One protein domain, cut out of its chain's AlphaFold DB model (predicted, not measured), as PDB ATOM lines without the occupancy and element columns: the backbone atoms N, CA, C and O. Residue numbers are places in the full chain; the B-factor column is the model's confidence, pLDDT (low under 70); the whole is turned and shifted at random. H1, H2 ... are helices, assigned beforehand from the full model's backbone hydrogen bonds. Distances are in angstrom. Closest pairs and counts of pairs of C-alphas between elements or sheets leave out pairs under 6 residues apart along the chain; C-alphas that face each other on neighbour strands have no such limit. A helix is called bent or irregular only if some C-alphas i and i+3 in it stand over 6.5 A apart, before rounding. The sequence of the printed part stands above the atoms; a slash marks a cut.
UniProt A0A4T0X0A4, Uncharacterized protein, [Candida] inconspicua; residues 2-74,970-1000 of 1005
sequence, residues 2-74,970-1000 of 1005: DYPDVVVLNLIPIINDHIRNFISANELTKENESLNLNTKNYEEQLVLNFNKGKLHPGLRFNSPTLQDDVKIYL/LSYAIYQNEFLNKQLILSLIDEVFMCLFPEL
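Overview. This is residues 2 to 74 and 970 to 1000 of the 1005 residues of an uncharacterized protein of [Candida] inconspicua (UniProt A0A4T0X0A4). One long helix, H1, makes the length of the model; H5 runs back beside its first half, and the shorter H2 packs at a slant on residues 21 to 29 of its second half, on much the same side. H3 lies beyond H5, near it but with H1 out of reach, and the very short H4 sits close to H1; residues 34 to 41, of which 34 belongs to H1, stick out at one end. The printed part has 104 residues, with five named helices in the order H1, H2, H3, H4, H5, no named strand, and the class all helix. It is only just compact, close to loose, with a radius of gyration of the C-alphas of 15.4 A, and its elongated outline spans 50 by 30 by 21 A.

Along the chain. Find C-alpha 3 at (40.126, -13.292, -23.728); from there H1, residues 3 to 34, runs 45.2 A to C-alpha 34 at (38.162, 24.935, -47.776). It is neither bent nor irregular, but only just: C-alphas 9 and 12 are 6.5 A apart. H2 is residues 42 to 53, 15.4 A long, and irregular, with C-alphas 48 and 51 8.2 A apart. H3 is residues 66 to 74, 12.5 A, and H4 is residues 970 to 974, 6.3 A. H5, residues 978 to 996, runs 26.5 A to C-alpha 996 at (39.904, -18.610, -32.667).

Arrangement. Start at H1: with residues 6 to 18 alone it touches H5, at a shallow tilt of 22 degrees, opposite ways; their closest C-alphas, of Leu 11 and Leu 988, are 6.6 A apart. With residues 21 to 29 alone H1 touches H2, at a steep tilt of 58 degrees, opposite ways; look at the closest C-alphas, of Ala 25 and Asn 49, 4.9 A apart. H1 and H4 are close but not clearly touching, closest at the C-alphas of Phe 22 and Ile 974, 6.8 A apart. H2 and H5 are also close but not clearly touching, with the closest C-alphas, of Val 47 and Leu 980, 7.0 A apart. H3 and H5 are near each other, with 7 pairs of C-alphas within 10 A, while H1 and H3 are apart. In H3, H4 and H5 every O i to N i+4 pair is within hydrogen-bond range; in H1 it is 25 of 28 and in H2 5 of 8.

Size, cuts and confidence. The two C-alphas farthest apart, of Asp 2 and Asn 36, are 50.8 A apart. Residues 75 to 969 are not printed, and C-alphas 74 and 970 stand 29.9 A apart across this cut. The link from H2 to H3, 12 residues, is long. The mean pLDDT of the printed part is 81.1; look for values under 70 at residues 32 to 41, 53, 62 and 64.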
ATOM      1  N   ASP A   2      43.582 -16.217 -23.665       77.94
ATOM      2  CA  ASP A   2      43.290 -15.198 -22.650       77.94
ATOM      3  C   ASP A   2      42.410 -14.132 -23.328       77.94
ATOM      4  O   ASP A   2      42.879 -13.356 -24.160       77.94
ATOM      5  N   TYR A   3      41.097 -14.184 -23.083       80.31
ATOM      6  CA  TYR A   3      40.126 -13.292 -23.728       80.31
ATOM      7  C   TYR A   3      40.375 -11.802 -23.421       80.31
ATOM      8  O   TYR A   3      40.291 -11.002 -24.356       80.31
ATOM      9  N   PRO A   4      40.694 -11.399 -22.172       81.25
ATOM     10  CA  PRO A   4      41.143 -10.039 -21.877       81.25
ATOM     11  C   PRO A   4      42.299  -9.562 -22.762       81.25
ATOM     12  O   PRO A   4      42.235  -8.452 -23.297       81.25
ATOM     13  N   ASP A   5      43.319 -10.399 -22.957       82.81
ATOM     14  CA  ASP A   5      44.477 -10.046 -23.783       82.81
ATOM     15  C   ASP A   5      44.094  -9.904 -25.258       82.81
ATOM     16  O   ASP A   5      44.523  -8.959 -25.909       82.81
ATOM     17  N   VAL A   6      43.221 -10.767 -25.782       83.38
ATOM     18  CA  VAL A   6      42.728 -10.660 -27.168       83.38
ATOM     19  C   VAL A   6      41.974  -9.347 -27.383       83.38
ATOM     20  O   VAL A   6      42.211  -8.634 -28.358       83.38
ATOM     21  N   VAL A   7      41.082  -8.986 -26.459       82.75
ATOM     22  CA  VAL A   7      40.324  -7.732 -26.562       82.75
ATOM     23  C   VAL A   7      41.271  -6.533 -26.544       82.75
ATOM     24  O   VAL A   7      41.145  -5.637 -27.378       82.75
ATOM     25  N   VAL A   8      42.231  -6.510 -25.622       84.31
ATOM     26  CA  VAL A   8      43.038  -5.312 -25.369       84.31
ATOM     27  C   VAL A   8      44.277  -5.204 -26.250       84.31
ATOM     28  O   VAL A   8      44.590  -4.108 -26.712       84.31
ATOM     29  N   LEU A   9      44.983  -6.302 -26.502       84.88
ATOM     30  CA  LEU A   9      46.222  -6.311 -27.279       84.88
ATOM     31  C   LEU A   9      45.991  -6.523 -28.777       84.88
ATOM     32  O   LEU A   9      46.861  -6.130 -29.552       84.88
ATOM     33  N   ASN A  10      44.841  -7.071 -29.194       85.38
ATOM     34  CA  ASN A  10      44.567  -7.327 -30.611       85.38
ATOM     35  C   ASN A  10      43.434  -6.444 -31.158       85.38
ATOM     36  O   ASN A  10      43.636  -5.741 -32.147       85.38
ATOM     37  N   LEU A  11      42.262  -6.406 -30.508       88.56
ATOM     38  CA  LEU A  11      41.104  -5.675 -31.053       88.56
ATOM     39  C   LEU A  11      41.198  -4.151 -30.865       88.56
ATOM     40  O   LEU A  11      40.922  -3.398 -31.801       88.56
ATOM     41  N   ILE A  12      41.600  -3.669 -29.683       88.75
ATOM     42  CA  ILE A  12      41.716  -2.219 -29.422       88.75
ATOM     43  C   ILE A  12      42.714  -1.527 -30.370       88.75
ATOM     44  O   ILE A  12      42.380  -0.453 -30.871       88.75
ATOM     45  N   PRO A  13      43.898  -2.088 -30.687       91.31
ATOM     46  CA  PRO A  13      44.792  -1.500 -31.683       91.31
ATOM     47  C   PRO A  13      44.160  -1.314 -33.067       91.31
ATOM     48  O   PRO A  13      44.365  -0.266 -33.671       91.31
ATOM     49  N   ILE A  14      43.334  -2.258 -33.535       90.19
ATOM     50  CA  ILE A  14      42.610  -2.129 -34.813       90.19
ATOM     51  C   ILE A  14      41.644  -0.939 -34.762       90.19
ATOM     52  O   ILE A  14      41.582  -0.139 -35.697       90.19
ATOM     53  N   ILE A  15      40.932  -0.777 -33.644       91.00
ATOM     54  CA  ILE A  15      40.053   0.377 -33.413       91.00
ATOM     55  C   ILE A  15      40.874   1.675 -33.379       91.00
ATOM     56  O   ILE A  15      40.494   2.659 -34.008       91.00
ATOM     57  N   ASN A  16      42.029   1.687 -32.708       91.06
ATOM     58  CA  ASN A  16      42.912   2.854 -32.646       91.06
ATOM     59  C   ASN A  16      43.447   3.254 -34.021       91.06
ATOM     60  O   ASN A  16      43.482   4.442 -34.344       91.06
ATOM     61  N   ASP A  17      43.853   2.283 -34.835       90.25
ATOM     62  CA  ASP A  17      44.323   2.523 -36.197       90.25
ATOM     63  C   ASP A  17      43.190   3.045 -37.082       90.25
ATOM     64  O   ASP A  17      43.395   3.988 -37.848       90.25
ATOM     65  N   HIS A  18      41.977   2.513 -36.922       90.62
ATOM     66  CA  HIS A  18      40.789   3.026 -37.595       90.62
ATOM     67  C   HIS A  18      40.491   4.483 -37.211       90.62
ATOM     68  O   HIS A  18      40.347   5.325 -38.097       90.62
ATOM     69  N   ILE A  19      40.476   4.806 -35.912       90.75
ATOM     70  CA  ILE A  19      40.269   6.173 -35.407       90.75
ATOM     71  C   ILE A  19      41.352   7.110 -35.946       90.75
ATOM     72  O   ILE A  19      41.042   8.189 -36.446       90.75
ATOM     73  N   ARG A  20      42.626   6.706 -35.890       90.12
ATOM     74  CA  ARG A  20      43.748   7.521 -36.377       90.12
ATOM     75  C   ARG A  20      43.624   7.804 -37.874       90.12
ATOM     76  O   ARG A  20      43.746   8.955 -38.286       90.12
ATOM     77  N   ASN A  21      43.334   6.775 -38.670       89.75
ATOM     78  CA  ASN A  21      43.144   6.904 -40.113       89.75
ATOM     79  C   ASN A  21      41.918   7.758 -40.458       89.75
ATOM     80  O   ASN A  21      41.983   8.547 -41.399       89.75
ATOM     81  N   PHE A  22      40.834   7.648 -39.686       90.38
ATOM     82  CA  PHE A  22      39.652   8.494 -39.832       90.38
ATOM     83  C   PHE A  22      39.977   9.961 -39.545       90.38
ATOM     84  O   PHE A  22      39.627  10.823 -40.342       90.38
ATOM     85  N   ILE A  23      40.679  10.256 -38.446       88.19
ATOM     86  CA  ILE A  23      41.076  11.623 -38.080       88.19
ATOM     87  C   ILE A  23      41.936  12.244 -39.183       88.19
ATOM     88  O   ILE A  23      41.620  13.333 -39.662       88.19
ATOM     89  N   SER A  24      42.974  11.533 -39.638       86.12
ATOM     90  CA  SER A  24      43.837  12.008 -40.725       86.12
ATOM     91  C   SER A  24      43.067  12.220 -42.032       86.12
ATOM     92  O   SER A  24      43.278  13.225 -42.700       86.12
ATOM     93  N   ALA A  25      42.149  11.318 -42.390       85.62
ATOM     94  CA  ALA A  25      41.327  11.469 -43.590       85.62
ATOM     95  C   ALA A  25      40.348  12.647 -43.483       85.62
ATOM     96  O   ALA A  25      40.188  13.401 -44.437       85.62
ATOM     97  N   ASN A  26      39.723  12.828 -42.320       86.19
ATOM     98  CA  ASN A  26      38.762  13.895 -42.052       86.19
ATOM     99  C   ASN A  26      39.420  15.283 -42.105       86.19
ATOM    100  O   ASN A  26      38.825  16.231 -42.607       86.19
ATOM    101  N   GLU A  27      40.659  15.403 -41.629       83.88
ATOM    102  CA  GLU A  27      41.447  16.639 -41.720       83.88
ATOM    103  C   GLU A  27      41.794  16.987 -43.164       83.88
ATOM    104  O   GLU A  27      41.515  18.101 -43.602       83.88
ATOM    105  N   LEU A  28      42.292  16.013 -43.928       81.38
ATOM    106  CA  LEU A  28      42.593  16.199 -45.348       81.38
ATOM    107  C   LEU A  28      41.338  16.565 -46.150       81.38
ATOM    108  O   LEU A  28      41.391  17.425 -47.025       81.38
ATOM    109  N   THR A  29      40.191  15.946 -45.864       79.25
ATOM    110  CA  THR A  29      38.934  16.270 -46.552       79.25
ATOM    111  C   THR A  29      38.446  17.683 -46.212       79.25
ATOM    112  O   THR A  29      38.065  18.411 -47.123       79.25
ATOM    113  N   LYS A  30      38.533  18.123 -44.948       77.56
ATOM    114  CA  LYS A  30      38.172  19.498 -44.543       77.56
ATOM    115  C   LYS A  30      39.092  20.564 -45.143       77.56
ATOM    116  O   LYS A  30      38.622  21.625 -45.546       77.56
ATOM    117  N   GLU A  31      40.394  20.291 -45.224       72.31
ATOM    118  CA  GLU A  31      41.348  21.182 -45.895       72.31
ATOM    119  C   GLU A  31      41.020  21.311 -47.391       72.31
ATOM    120  O   GLU A  31      40.967  22.421 -47.916       72.31
ATOM    121  N   ASN A  32      40.697  20.204 -48.064       67.62
ATOM    122  CA  ASN A  32      40.305  20.209 -49.477       67.62
ATOM    123  C   ASN A  32      38.951  20.903 -49.735       67.62
ATOM    124  O   ASN A  32      38.792  21.565 -50.763       67.62
ATOM    125  N   GLU A  33      38.001  20.811 -48.798       64.06
ATOM    126  CA  GLU A  33      36.711  21.516 -48.844       64.06
ATOM    127  C   GLU A  33      36.898  23.041 -48.750       64.06
ATOM    128  O   GLU A  33      36.305  23.791 -49.525       64.06
ATOM    129  N   SER A  34      37.810  23.508 -47.887       60.06
ATOM    130  CA  SER A  34      38.162  24.935 -47.776       60.06
ATOM    131  C   SER A  34      38.826  25.514 -49.038       60.06
ATOM    132  O   SER A  34      38.813  26.727 -49.250       60.06
ATOM    133  N   LEU A  35      39.368  24.646 -49.900       57.62
ATOM    134  CA  LEU A  35      40.070  24.996 -51.136       57.62
ATOM    135  C   LEU A  35      39.179  24.930 -52.396       57.62
ATOM    136  O   LEU A  35      39.695  25.086 -53.502       57.62
ATOM    137  N   ASN A  36      37.854  24.751 -52.259       55.41
ATOM    138  CA  ASN A  36      36.873  24.763 -53.361       55.41
ATOM    139  C   ASN A  36      37.209  23.817 -54.540       55.41
ATOM    140  O   ASN A  36      36.946  24.135 -55.702       55.41
ATOM    141  N   LEU A  37      37.772  22.631 -54.273       53.47
ATOM    142  CA  LEU A  37      38.014  21.605 -55.296       53.47
ATOM    143  C   LEU A  37      36.922  20.515 -55.263       53.47
ATOM    144  O   LEU A  37      37.025  19.517 -54.560       53.47
ATOM    145  N   ASN A  38      35.932  20.687 -56.143       50.34
ATOM    146  CA  ASN A  38      34.992  19.694 -56.689       50.34
ATOM    147  C   ASN A  38      33.812  19.147 -55.855       50.34
ATOM    148  O   ASN A  38      33.933  18.573 -54.778       50.34
ATOM    149  N   THR A  39      32.677  19.173 -56.561       50.31
ATOM    150  CA  THR A  39      31.334  18.592 -56.404       50.31
ATOM    151  C   THR A  39      31.295  17.054 -56.271       50.31
ATOM    152  O   THR A  39      30.542  16.386 -56.976       50.31
ATOM    153  N   LYS A  40      32.127  16.447 -55.420       53.84
ATOM    154  CA  LYS A  40      31.989  15.026 -55.038       53.84
ATOM    155  C   LYS A  40      31.486  14.934 -53.604       53.84
ATOM    156  O   LYS A  40      31.910  15.729 -52.772       53.84
ATOM    157  N   ASN A  41      30.597  13.976 -53.328       69.38
ATOM    158  CA  ASN A  41      30.031  13.753 -51.997       69.38
ATOM    159  C   ASN A  41      31.158  13.691 -50.951       69.38
ATOM    160  O   ASN A  41      32.105  12.919 -51.109       69.38
ATOM    161  N   TYR A  42      31.052  14.491 -49.887       73.69
ATOM    162  CA  TYR A  42      32.016  14.553 -48.778       73.69
ATOM    163  C   TYR A  42      32.420  13.157 -48.266       73.69
ATOM    164  O   TYR A  42      33.587  12.880 -47.990       73.69
ATOM    165  N   GLU A  43      31.450  12.243 -48.212       74.69
ATOM    166  CA  GLU A  43      31.630  10.859 -47.771       74.69
ATOM    167  C   GLU A  43      32.541  10.038 -48.697       74.69
ATOM    168  O   GLU A  43      33.329   9.227 -48.216       74.69
ATOM    169  N   GLU A  44      32.494  10.269 -50.011       76.19
ATOM    170  CA  GLU A  44      33.344   9.572 -50.986       76.19
ATOM    171  C   GLU A  44      34.795  10.058 -50.908       76.19
ATOM    172  O   GLU A  44      35.728   9.255 -50.972       76.19
ATOM    173  N   GLN A  45      35.000  11.366 -50.723       75.75
ATOM    174  CA  GLN A  45      36.336  11.942 -50.541       75.75
ATOM    175  C   GLN A  45      36.989  11.450 -49.245       75.75
ATOM    176  O   GLN A  45      38.176  11.119 -49.226       75.75
ATOM    177  N   LEU A  46      36.202  11.331 -48.172       81.94
ATOM    178  CA  LEU A  46      36.656  10.781 -46.900       81.94
ATOM    179  C   LEU A  46      37.162   9.337 -47.042       81.94
ATOM    180  O   LEU A  46      38.222   9.007 -46.513       81.94
ATOM    181  N   VAL A  47      36.441   8.489 -47.781       82.12
ATOM    182  CA  VAL A  47      36.840   7.089 -48.008       82.12
ATOM    183  C   VAL A  47      38.109   6.991 -48.861       82.12
ATOM    184  O   VAL A  47      38.970   6.166 -48.568       82.12
ATOM    185  N   LEU A  48      38.274   7.850 -49.872       79.88
ATOM    186  CA  LEU A  48      39.488   7.892 -50.700       79.88
ATOM    187  C   LEU A  48      40.736   8.285 -49.896       79.88
ATOM    188  O   LEU A  48      41.813   7.723 -50.097       79.88
ATOM    189  N   ASN A  49      40.579   9.228 -48.967       79.75
ATOM    190  CA  ASN A  49      41.661   9.702 -48.106       79.75
ATOM    191  C   ASN A  49      41.950   8.742 -46.934       79.75
ATOM    192  O   ASN A  49      43.013   8.823 -46.309       79.75
ATOM    193  N   PHE A  50      41.045   7.800 -46.644       83.31
ATOM    194  CA  PHE A  50      41.195   6.829 -45.564       83.31
ATOM    195  C   PHE A  50      42.357   5.862 -45.825       83.31
ATOM    196  O   PHE A  50      42.433   5.212 -46.868       83.31
ATOM    197  N   ASN A  51      43.288   5.766 -44.866       81.69
ATOM    198  CA  ASN A  51      44.462   4.884 -44.923       81.69
ATOM    199  C   ASN A  51      45.254   4.978 -46.249       81.69
ATOM    200  O   ASN A  51      45.745   3.973 -46.773       81.69
ATOM    201  N   LYS A  52      45.348   6.182 -46.834       74.50
ATOM    202  CA  LYS A  52      46.009   6.423 -48.133       74.50
ATOM    203  C   LYS A  52      45.450   5.541 -49.271       74.50
ATOM    204  O   LYS A  52      46.205   5.125 -50.150       74.50
ATOM    205  N   GLY A  53      44.159   5.204 -49.224       67.50
ATOM    206  CA  GLY A  53      43.474   4.379 -50.223       67.50
ATOM    207  C   GLY A  53      43.638   2.863 -50.046       67.50
ATOM    208  O   GLY A  53      43.185   2.099 -50.899       67.50
ATOM    209  N   LYS A  54      44.271   2.392 -48.961       76.38
ATOM    210  CA  LYS A  54      44.378   0.956 -48.652       76.38
ATOM    211  C   LYS A  54      43.145   0.472 -47.894       76.38
ATOM    212  O   LYS A  54      43.012   0.702 -46.690       76.38
ATOM    213  N   LEU A  55      42.273  -0.225 -48.616       81.62
ATOM    214  CA  LEU A  55      41.036  -0.812 -48.108       81.62
ATOM    215  C   LEU A  55      41.193  -2.312 -47.827       81.62
ATOM    216  O   LEU A  55      42.171  -2.943 -48.225       81.62
ATOM    217  N   HIS A  56      40.232  -2.867 -47.098       83.50
ATOM    218  CA  HIS A  56      40.166  -4.273 -46.727       83.50
ATOM    219  C   HIS A  56      40.002  -5.146 -47.981       83.50
ATOM    220  O   HIS A  56      39.276  -4.736 -48.887       83.50
ATOM    221  N   PRO A  57      40.582  -6.361 -48.047       76.38
ATOM    222  CA  PRO A  57      40.473  -7.232 -49.225       76.38
ATOM    223  C   PRO A  57      39.030  -7.543 -49.651       76.38
ATOM    224  O   PRO A  57      38.757  -7.725 -50.836       76.38
ATOM    225  N   GLY A  58      38.108  -7.576 -48.684       75.56
ATOM    226  CA  GLY A  58      36.670  -7.766 -48.907       75.56
ATOM    227  C   GLY A  58      35.899  -6.521 -49.368       75.56
ATOM    228  O   GLY A  58      34.683  -6.600 -49.514       75.56
ATOM    229  N   LEU A  59      36.560  -5.376 -49.575       82.25
ATOM    230  CA  LEU A  59      35.925  -4.118 -49.974       82.25
ATOM    231  C   LEU A  59      36.590  -3.524 -51.217       82.25
ATOM    232  O   LEU A  59      37.804  -3.351 -51.291       82.25
ATOM    233  N   ARG A  60      35.759  -3.150 -52.192       77.81
ATOM    234  CA  ARG A  60      36.174  -2.450 -53.410       77.81
ATOM    235  C   ARG A  60      35.459  -1.109 -53.487       77.81
ATOM    236  O   ARG A  60      34.231  -1.050 -53.437       77.81
ATOM    237  N   PHE A  61      36.230  -0.029 -53.595       70.38
ATOM    238  CA  PHE A  61      35.678   1.317 -53.734       70.38
ATOM    239  C   PHE A  61      34.905   1.447 -55.058       70.38
ATOM    240  O   PHE A  61      35.387   0.986 -56.093       70.38
ATOM    241  N   ASN A  62      33.714   2.055 -55.026       67.00
ATOM    242  CA  ASN A  62      32.799   2.218 -56.170       67.00
ATOM    243  C   ASN A  62      32.335   0.917 -56.864       67.00
ATOM    244  O   ASN A  62      31.921   0.954 -58.023       67.00
ATOM    245  N   SER A  63      32.366  -0.230 -56.176       71.69
ATOM    246  CA  SER A  63      31.768  -1.464 -56.705       71.69
ATOM    247  C   SER A  63      30.233  -1.368 -56.695       71.69
ATOM    248  O   SER A  63      29.655  -1.131 -55.629       71.69
ATOM    249  N   PRO A  64      29.542  -1.586 -57.832       66.31
ATOM    250  CA  PRO A  64      28.078  -1.615 -57.874       66.31
ATOM    251  C   PRO A  64      27.486  -2.805 -57.094       66.31
ATOM    252  O   PRO A  64      26.299  -2.799 -56.778       66.31
ATOM    253  N   THR A  65      28.305  -3.808 -56.752       76.25
ATOM    254  CA  THR A  65      27.922  -5.054 -56.067       76.25
ATOM    255  C   THR A  65      28.671  -5.230 -54.743       76.25
ATOM    256  O   THR A  65      29.101  -6.326 -54.391       76.25
ATOM    257  N   LEU A  66      28.840  -4.151 -53.974       75.88
ATOM    258  CA  LEU A  66      29.592  -4.174 -52.713       75.88
ATOM    259  C   LEU A  66      29.076  -5.214 -51.700       75.88
ATOM    260  O   LEU A  66      29.861  -5.796 -50.959       75.88
ATOM    261  N   GLN A  67      27.765  -5.472 -51.659       76.69
ATOM    262  CA  GLN A  67      27.212  -6.509 -50.777       76.69
ATOM    263  C   GLN A  67      27.610  -7.927 -51.213       76.69
ATOM    264  O   GLN A  67      27.838  -8.781 -50.357       76.69
ATOM    265  N   ASP A  68      27.739  -8.166 -52.518       79.81
ATOM    266  CA  ASP A  68      28.168  -9.459 -53.050       79.81
ATOM    267  C   ASP A  68      29.672  -9.663 -52.848       79.81
ATOM    268  O   ASP A  68      30.089 -10.759 -52.483       79.81
ATOM    269  N   ASP A  69      30.479  -8.607 -52.986       83.06
ATOM    270  CA  ASP A  69      31.925  -8.652 -52.724       83.06
ATOM    271  C   ASP A  69      32.222  -9.042 -51.263       83.06
ATOM    272  O   ASP A  69      33.040  -9.929 -51.000       83.06
ATOM    273  N   VAL A  70      31.498  -8.444 -50.307       84.62
ATOM    274  CA  VAL A  70      31.600  -8.786 -48.876       84.62
ATOM    275  C   VAL A  70      31.170 -10.231 -48.628       84.62
ATOM    276  O   VAL A  70      31.842 -10.965 -47.904       84.62
ATOM    277  N   LYS A  71      30.074 -10.672 -49.253       84.62
ATOM    278  CA  LYS A  71      29.585 -12.049 -49.136       84.62
ATOM    279  C   LYS A  71      30.606 -13.059 -49.668       84.62
ATOM    280  O   LYS A  71      30.891 -14.039 -48.988       84.62
ATOM    281  N   ILE A  72      31.181 -12.808 -50.846       86.38
ATOM    282  CA  ILE A  72      32.217 -13.658 -51.454       86.38
ATOM    283  C   ILE A  72      33.430 -13.756 -50.526       86.38
ATOM    284  O   ILE A  72      33.945 -14.853 -50.299       86.38
ATOM    285  N   TYR A  73      33.852 -12.629 -49.950       88.50
ATOM    286  CA  TYR A  73      34.946 -12.607 -48.987       88.50
ATOM    287  C   TYR A  73      34.644 -13.471 -47.754       88.50
ATOM    288  O   TYR A  73      35.431 -14.358 -47.424       88.50
ATOM    289  N   LEU A  74      33.484 -13.282 -47.119       87.12
ATOM    290  CA  LEU A  74      33.076 -14.055 -45.940       87.12
ATOM    291  C   LEU A  74      32.944 -15.557 -46.241       87.12
ATOM    292  O   LEU A  74      33.369 -16.380 -45.430       87.12
ATOM    293  N   LEU A 970      33.647  13.883 -32.517       89.25
ATOM    294  CA  LEU A 970      34.554  12.947 -33.179       89.25
ATOM    295  C   LEU A 970      34.099  11.492 -33.031       89.25
ATOM    296  O   LEU A 970      34.010  10.784 -34.033       89.25
ATOM    297  N   SER A 971      33.760  11.059 -31.812       89.25
ATOM    298  CA  SER A 971      33.263   9.701 -31.535       89.25
ATOM    299  C   SER A 971      32.004   9.399 -32.338       89.25
ATOM    300  O   SER A 971      31.874   8.326 -32.914       89.25
ATOM    301  N   TYR A 972      31.091  10.364 -32.414       91.19
ATOM    302  CA  TYR A 972      29.889  10.254 -33.220       91.19
ATOM    303  C   TYR A 972      30.213  10.194 -34.721       91.19
ATOM    304  O   TYR A 972      29.670   9.333 -35.412       91.19
ATOM    305  N   ALA A 973      31.106  11.062 -35.218       89.31
ATOM    306  CA  ALA A 973      31.456  11.157 -36.636       89.31
ATOM    307  C   ALA A 973      32.114   9.885 -37.194       89.31
ATOM    308  O   ALA A 973      31.834   9.531 -38.339       89.31
ATOM    309  N   ILE A 974      32.932   9.188 -36.393       90.00
ATOM    310  CA  ILE A 974      33.596   7.931 -36.789       90.00
ATOM    311  C   ILE A 974      32.578   6.895 -37.280       90.00
ATOM    312  O   ILE A 974      32.802   6.254 -38.300       90.00
ATOM    313  N   TYR A 975      31.435   6.780 -36.598       88.06
ATOM    314  CA  TYR A 975      30.444   5.734 -36.862       88.06
ATOM    315  C   TYR A 975      29.368   6.108 -37.888       88.06
ATOM    316  O   TYR A 975      28.468   5.308 -38.140       88.06
ATOM    317  N   GLN A 976      29.412   7.306 -38.483       89.94
ATOM    318  CA  GLN A 976      28.370   7.725 -39.431       89.94
ATOM    319  C   GLN A 976      28.572   7.179 -40.849       89.94
ATOM    320  O   GLN A 976      27.614   7.140 -41.617       89.94
ATOM    321  N   ASN A 977      29.790   6.769 -41.211       88.81
ATOM    322  CA  ASN A 977      30.090   6.295 -42.559       88.81
ATOM    323  C   ASN A 977      29.969   4.764 -42.638       88.81
ATOM    324  O   ASN A 977      30.834   4.040 -42.145       88.81
ATOM    325  N   GLU A 978      28.922   4.270 -43.306       88.44
ATOM    326  CA  GLU A 978      28.638   2.830 -43.432       88.44
ATOM    327  C   GLU A 978      29.804   2.048 -44.067       88.44
ATOM    328  O   GLU A 978      30.103   0.926 -43.658       88.44
ATOM    329  N   PHE A 979      30.497   2.627 -45.053       87.25
ATOM    330  CA  PHE A 979      31.612   1.969 -45.736       87.25
ATOM    331  C   PHE A 979      32.825   1.795 -44.810       87.25
ATOM    332  O   PHE A 979      33.417   0.716 -44.748       87.25
ATOM    333  N   LEU A 980      33.175   2.839 -44.054       88.06
ATOM    334  CA  LEU A 980      34.253   2.782 -43.064       88.06
ATOM    335  C   LEU A 980      33.889   1.874 -41.881       88.06
ATOM    336  O   LEU A 980      34.751   1.147 -41.387       88.06
ATOM    337  N   ASN A 981      32.615   1.827 -41.486       90.69
ATOM    338  CA  ASN A 981      32.146   0.861 -40.497       90.69
ATOM    339  C   ASN A 981      32.328  -0.581 -41.007       90.69
ATOM    340  O   ASN A 981      32.884  -1.404 -40.284       90.69
ATOM    341  N   LYS A 982      31.970  -0.884 -42.267       89.31
ATOM    342  CA  LYS A 982      32.213  -2.214 -42.875       89.31
ATOM    343  C   LYS A 982      33.690  -2.589 -42.866       89.31
ATOM    344  O   LYS A 982      34.030  -3.723 -42.542       89.31
ATOM    345  N   GLN A 983      34.569  -1.639 -43.188       90.31
ATOM    346  CA  GLN A 983      36.023  -1.822 -43.132       90.31
ATOM    347  C   GLN A 983      36.482  -2.228 -41.724       90.31
ATOM    348  O   GLN A 983      37.274  -3.162 -41.582       90.31
ATOM    349  N   LEU A 984      35.986  -1.539 -40.692       90.31
ATOM    350  CA  LEU A 984      36.302  -1.842 -39.298       90.31
ATOM    351  C   LEU A 984      35.774  -3.223 -38.893       90.31
ATOM    352  O   LEU A 984      36.531  -4.025 -38.357       90.31
ATOM    353  N   ILE A 985      34.504  -3.521 -39.186       90.56
ATOM    354  CA  ILE A 985      33.868  -4.788 -38.807       90.56
ATOM    355  C   ILE A 985      34.551  -5.983 -39.474       90.56
ATOM    356  O   ILE A 985      34.822  -6.966 -38.793       90.56
ATOM    357  N   LEU A 986      34.894  -5.902 -40.763       89.88
ATOM    358  CA  LEU A 986      35.617  -6.980 -41.441       89.88
ATOM    359  C   LEU A 986      37.021  -7.191 -40.860       89.88
ATOM    360  O   LEU A 986      37.401  -8.330 -40.615       89.88
ATOM    361  N   SER A 987      37.737  -6.109 -40.541       90.19
ATOM    362  CA  SER A 987      39.061  -6.204 -39.904       90.19
ATOM    363  C   SER A 987      38.980  -6.829 -38.501       90.19
ATOM    364  O   SER A 987      39.859  -7.589 -38.105       90.19
ATOM    365  N   LEU A 988      37.913  -6.536 -37.746       89.75
ATOM    366  CA  LEU A 988      37.655  -7.162 -36.445       89.75
ATOM    367  C   LEU A 988      37.275  -8.642 -36.590       89.75
ATOM    368  O   LEU A 988      37.733  -9.458 -35.794       89.75
ATOM    369  N   ILE A 989      36.465  -9.000 -37.594       89.12
ATOM    370  CA  ILE A 989      36.115 -10.398 -37.894       89.12
ATOM    371  C   ILE A 989      37.382 -11.188 -38.228       89.12
ATOM    372  O   ILE A 989      37.594 -12.243 -37.635       89.12
ATOM    373  N   ASP A 990      38.241 -10.669 -39.104       88.88
ATOM    374  CA  ASP A 990      39.511 -11.307 -39.458       88.88
ATOM    375  C   ASP A 990      40.361 -11.600 -38.212       88.88
ATOM    376  O   ASP A 990      40.791 -12.736 -38.011       88.88
ATOM    377  N   GLU A 991      40.550 -10.613 -37.330       89.12
ATOM    378  CA  GLU A 991      41.357 -10.786 -36.117       89.12
ATOM    379  C   GLU A 991      40.729 -11.784 -35.132       89.12
ATOM    380  O   GLU A 991      41.433 -12.623 -34.564       89.12
ATOM    381  N   VAL A 992      39.401 -11.758 -34.957       86.81
ATOM    382  CA  VAL A 992      38.682 -12.729 -34.113       86.81
ATOM    383  C   VAL A 992      38.839 -14.147 -34.662       86.81
ATOM    384  O   VAL A 992      39.125 -15.067 -33.896       86.81
ATOM    385  N   PHE A 993      38.710 -14.345 -35.974       85.19
ATOM    386  CA  PHE A 993      38.891 -15.657 -36.598       85.19
ATOM    387  C   PHE A 993      40.344 -16.140 -36.522       85.19
ATOM    388  O   PHE A 993      40.573 -17.306 -36.215       85.19
ATOM    389  N   MET A 994      41.325 -15.253 -36.702       83.94
ATOM    390  CA  MET A 994      42.753 -15.563 -36.528       83.94
ATOM    391  C   MET A 994      43.135 -15.893 -35.081       83.94
ATOM    392  O   MET A 994      44.172 -16.508 -34.830       83.94
ATOM    393  N   CYS A 995      42.337 -15.429 -34.125       83.12
ATOM    394  CA  CYS A 995      42.468 -15.729 -32.709       83.12
ATOM    395  C   CYS A 995      41.820 -17.076 -32.352       83.12
ATOM    396  O   CYS A 995      42.402 -17.853 -31.599       83.12
ATOM    397  N   LEU A 996      40.630 -17.356 -32.890       81.94
ATOM    398  CA  LEU A 996      39.904 -18.610 -32.667       81.94
ATOM    399  C   LEU A 996      40.547 -19.809 -33.378       81.94
ATOM    400  O   LEU A 996      40.552 -20.900 -32.817       81.94
ATOM    401  N   PHE A 997      41.103 -19.589 -34.570       83.75
ATOM    402  CA  PHE A 997      41.749 -20.603 -35.407       83.75
ATOM    403  C   PHE A 997      43.190 -20.169 -35.722       83.75
ATOM    404  O   PHE A 997      43.470 -19.662 -36.816       83.75
ATOM    405  N   PRO A 998      44.129 -20.299 -34.765       77.19
ATOM    406  CA  PRO A 998      45.524 -19.892 -34.952       77.19
ATOM    407  C   PRO A 998      46.228 -20.631 -36.105       77.19
ATOM    408  O   PRO A 998      47.223 -20.136 -36.638       77.19
ATOM    409  N   GLU A 999      45.702 -21.779 -36.533       77.31
ATOM    410  CA  GLU A 999      46.162 -22.577 -37.674       77.31
ATOM    411  C   GLU A 999      46.063 -21.811 -39.004       77.31
ATOM    412  O   GLU A 999      46.886 -22.013 -39.900       77.31
ATOM    413  N   LEU A1000      45.124 -20.863 -39.120       72.06
ATOM    414  CA  LEU A1000      44.997 -19.987 -40.292       72.06
ATOM    415  C   LEU A1000      46.236 -19.108 -40.500       72.06
ATOM    416  O   LEU A1000      46.576 -18.770 -41.633       72.06
TER     417      LEU A1000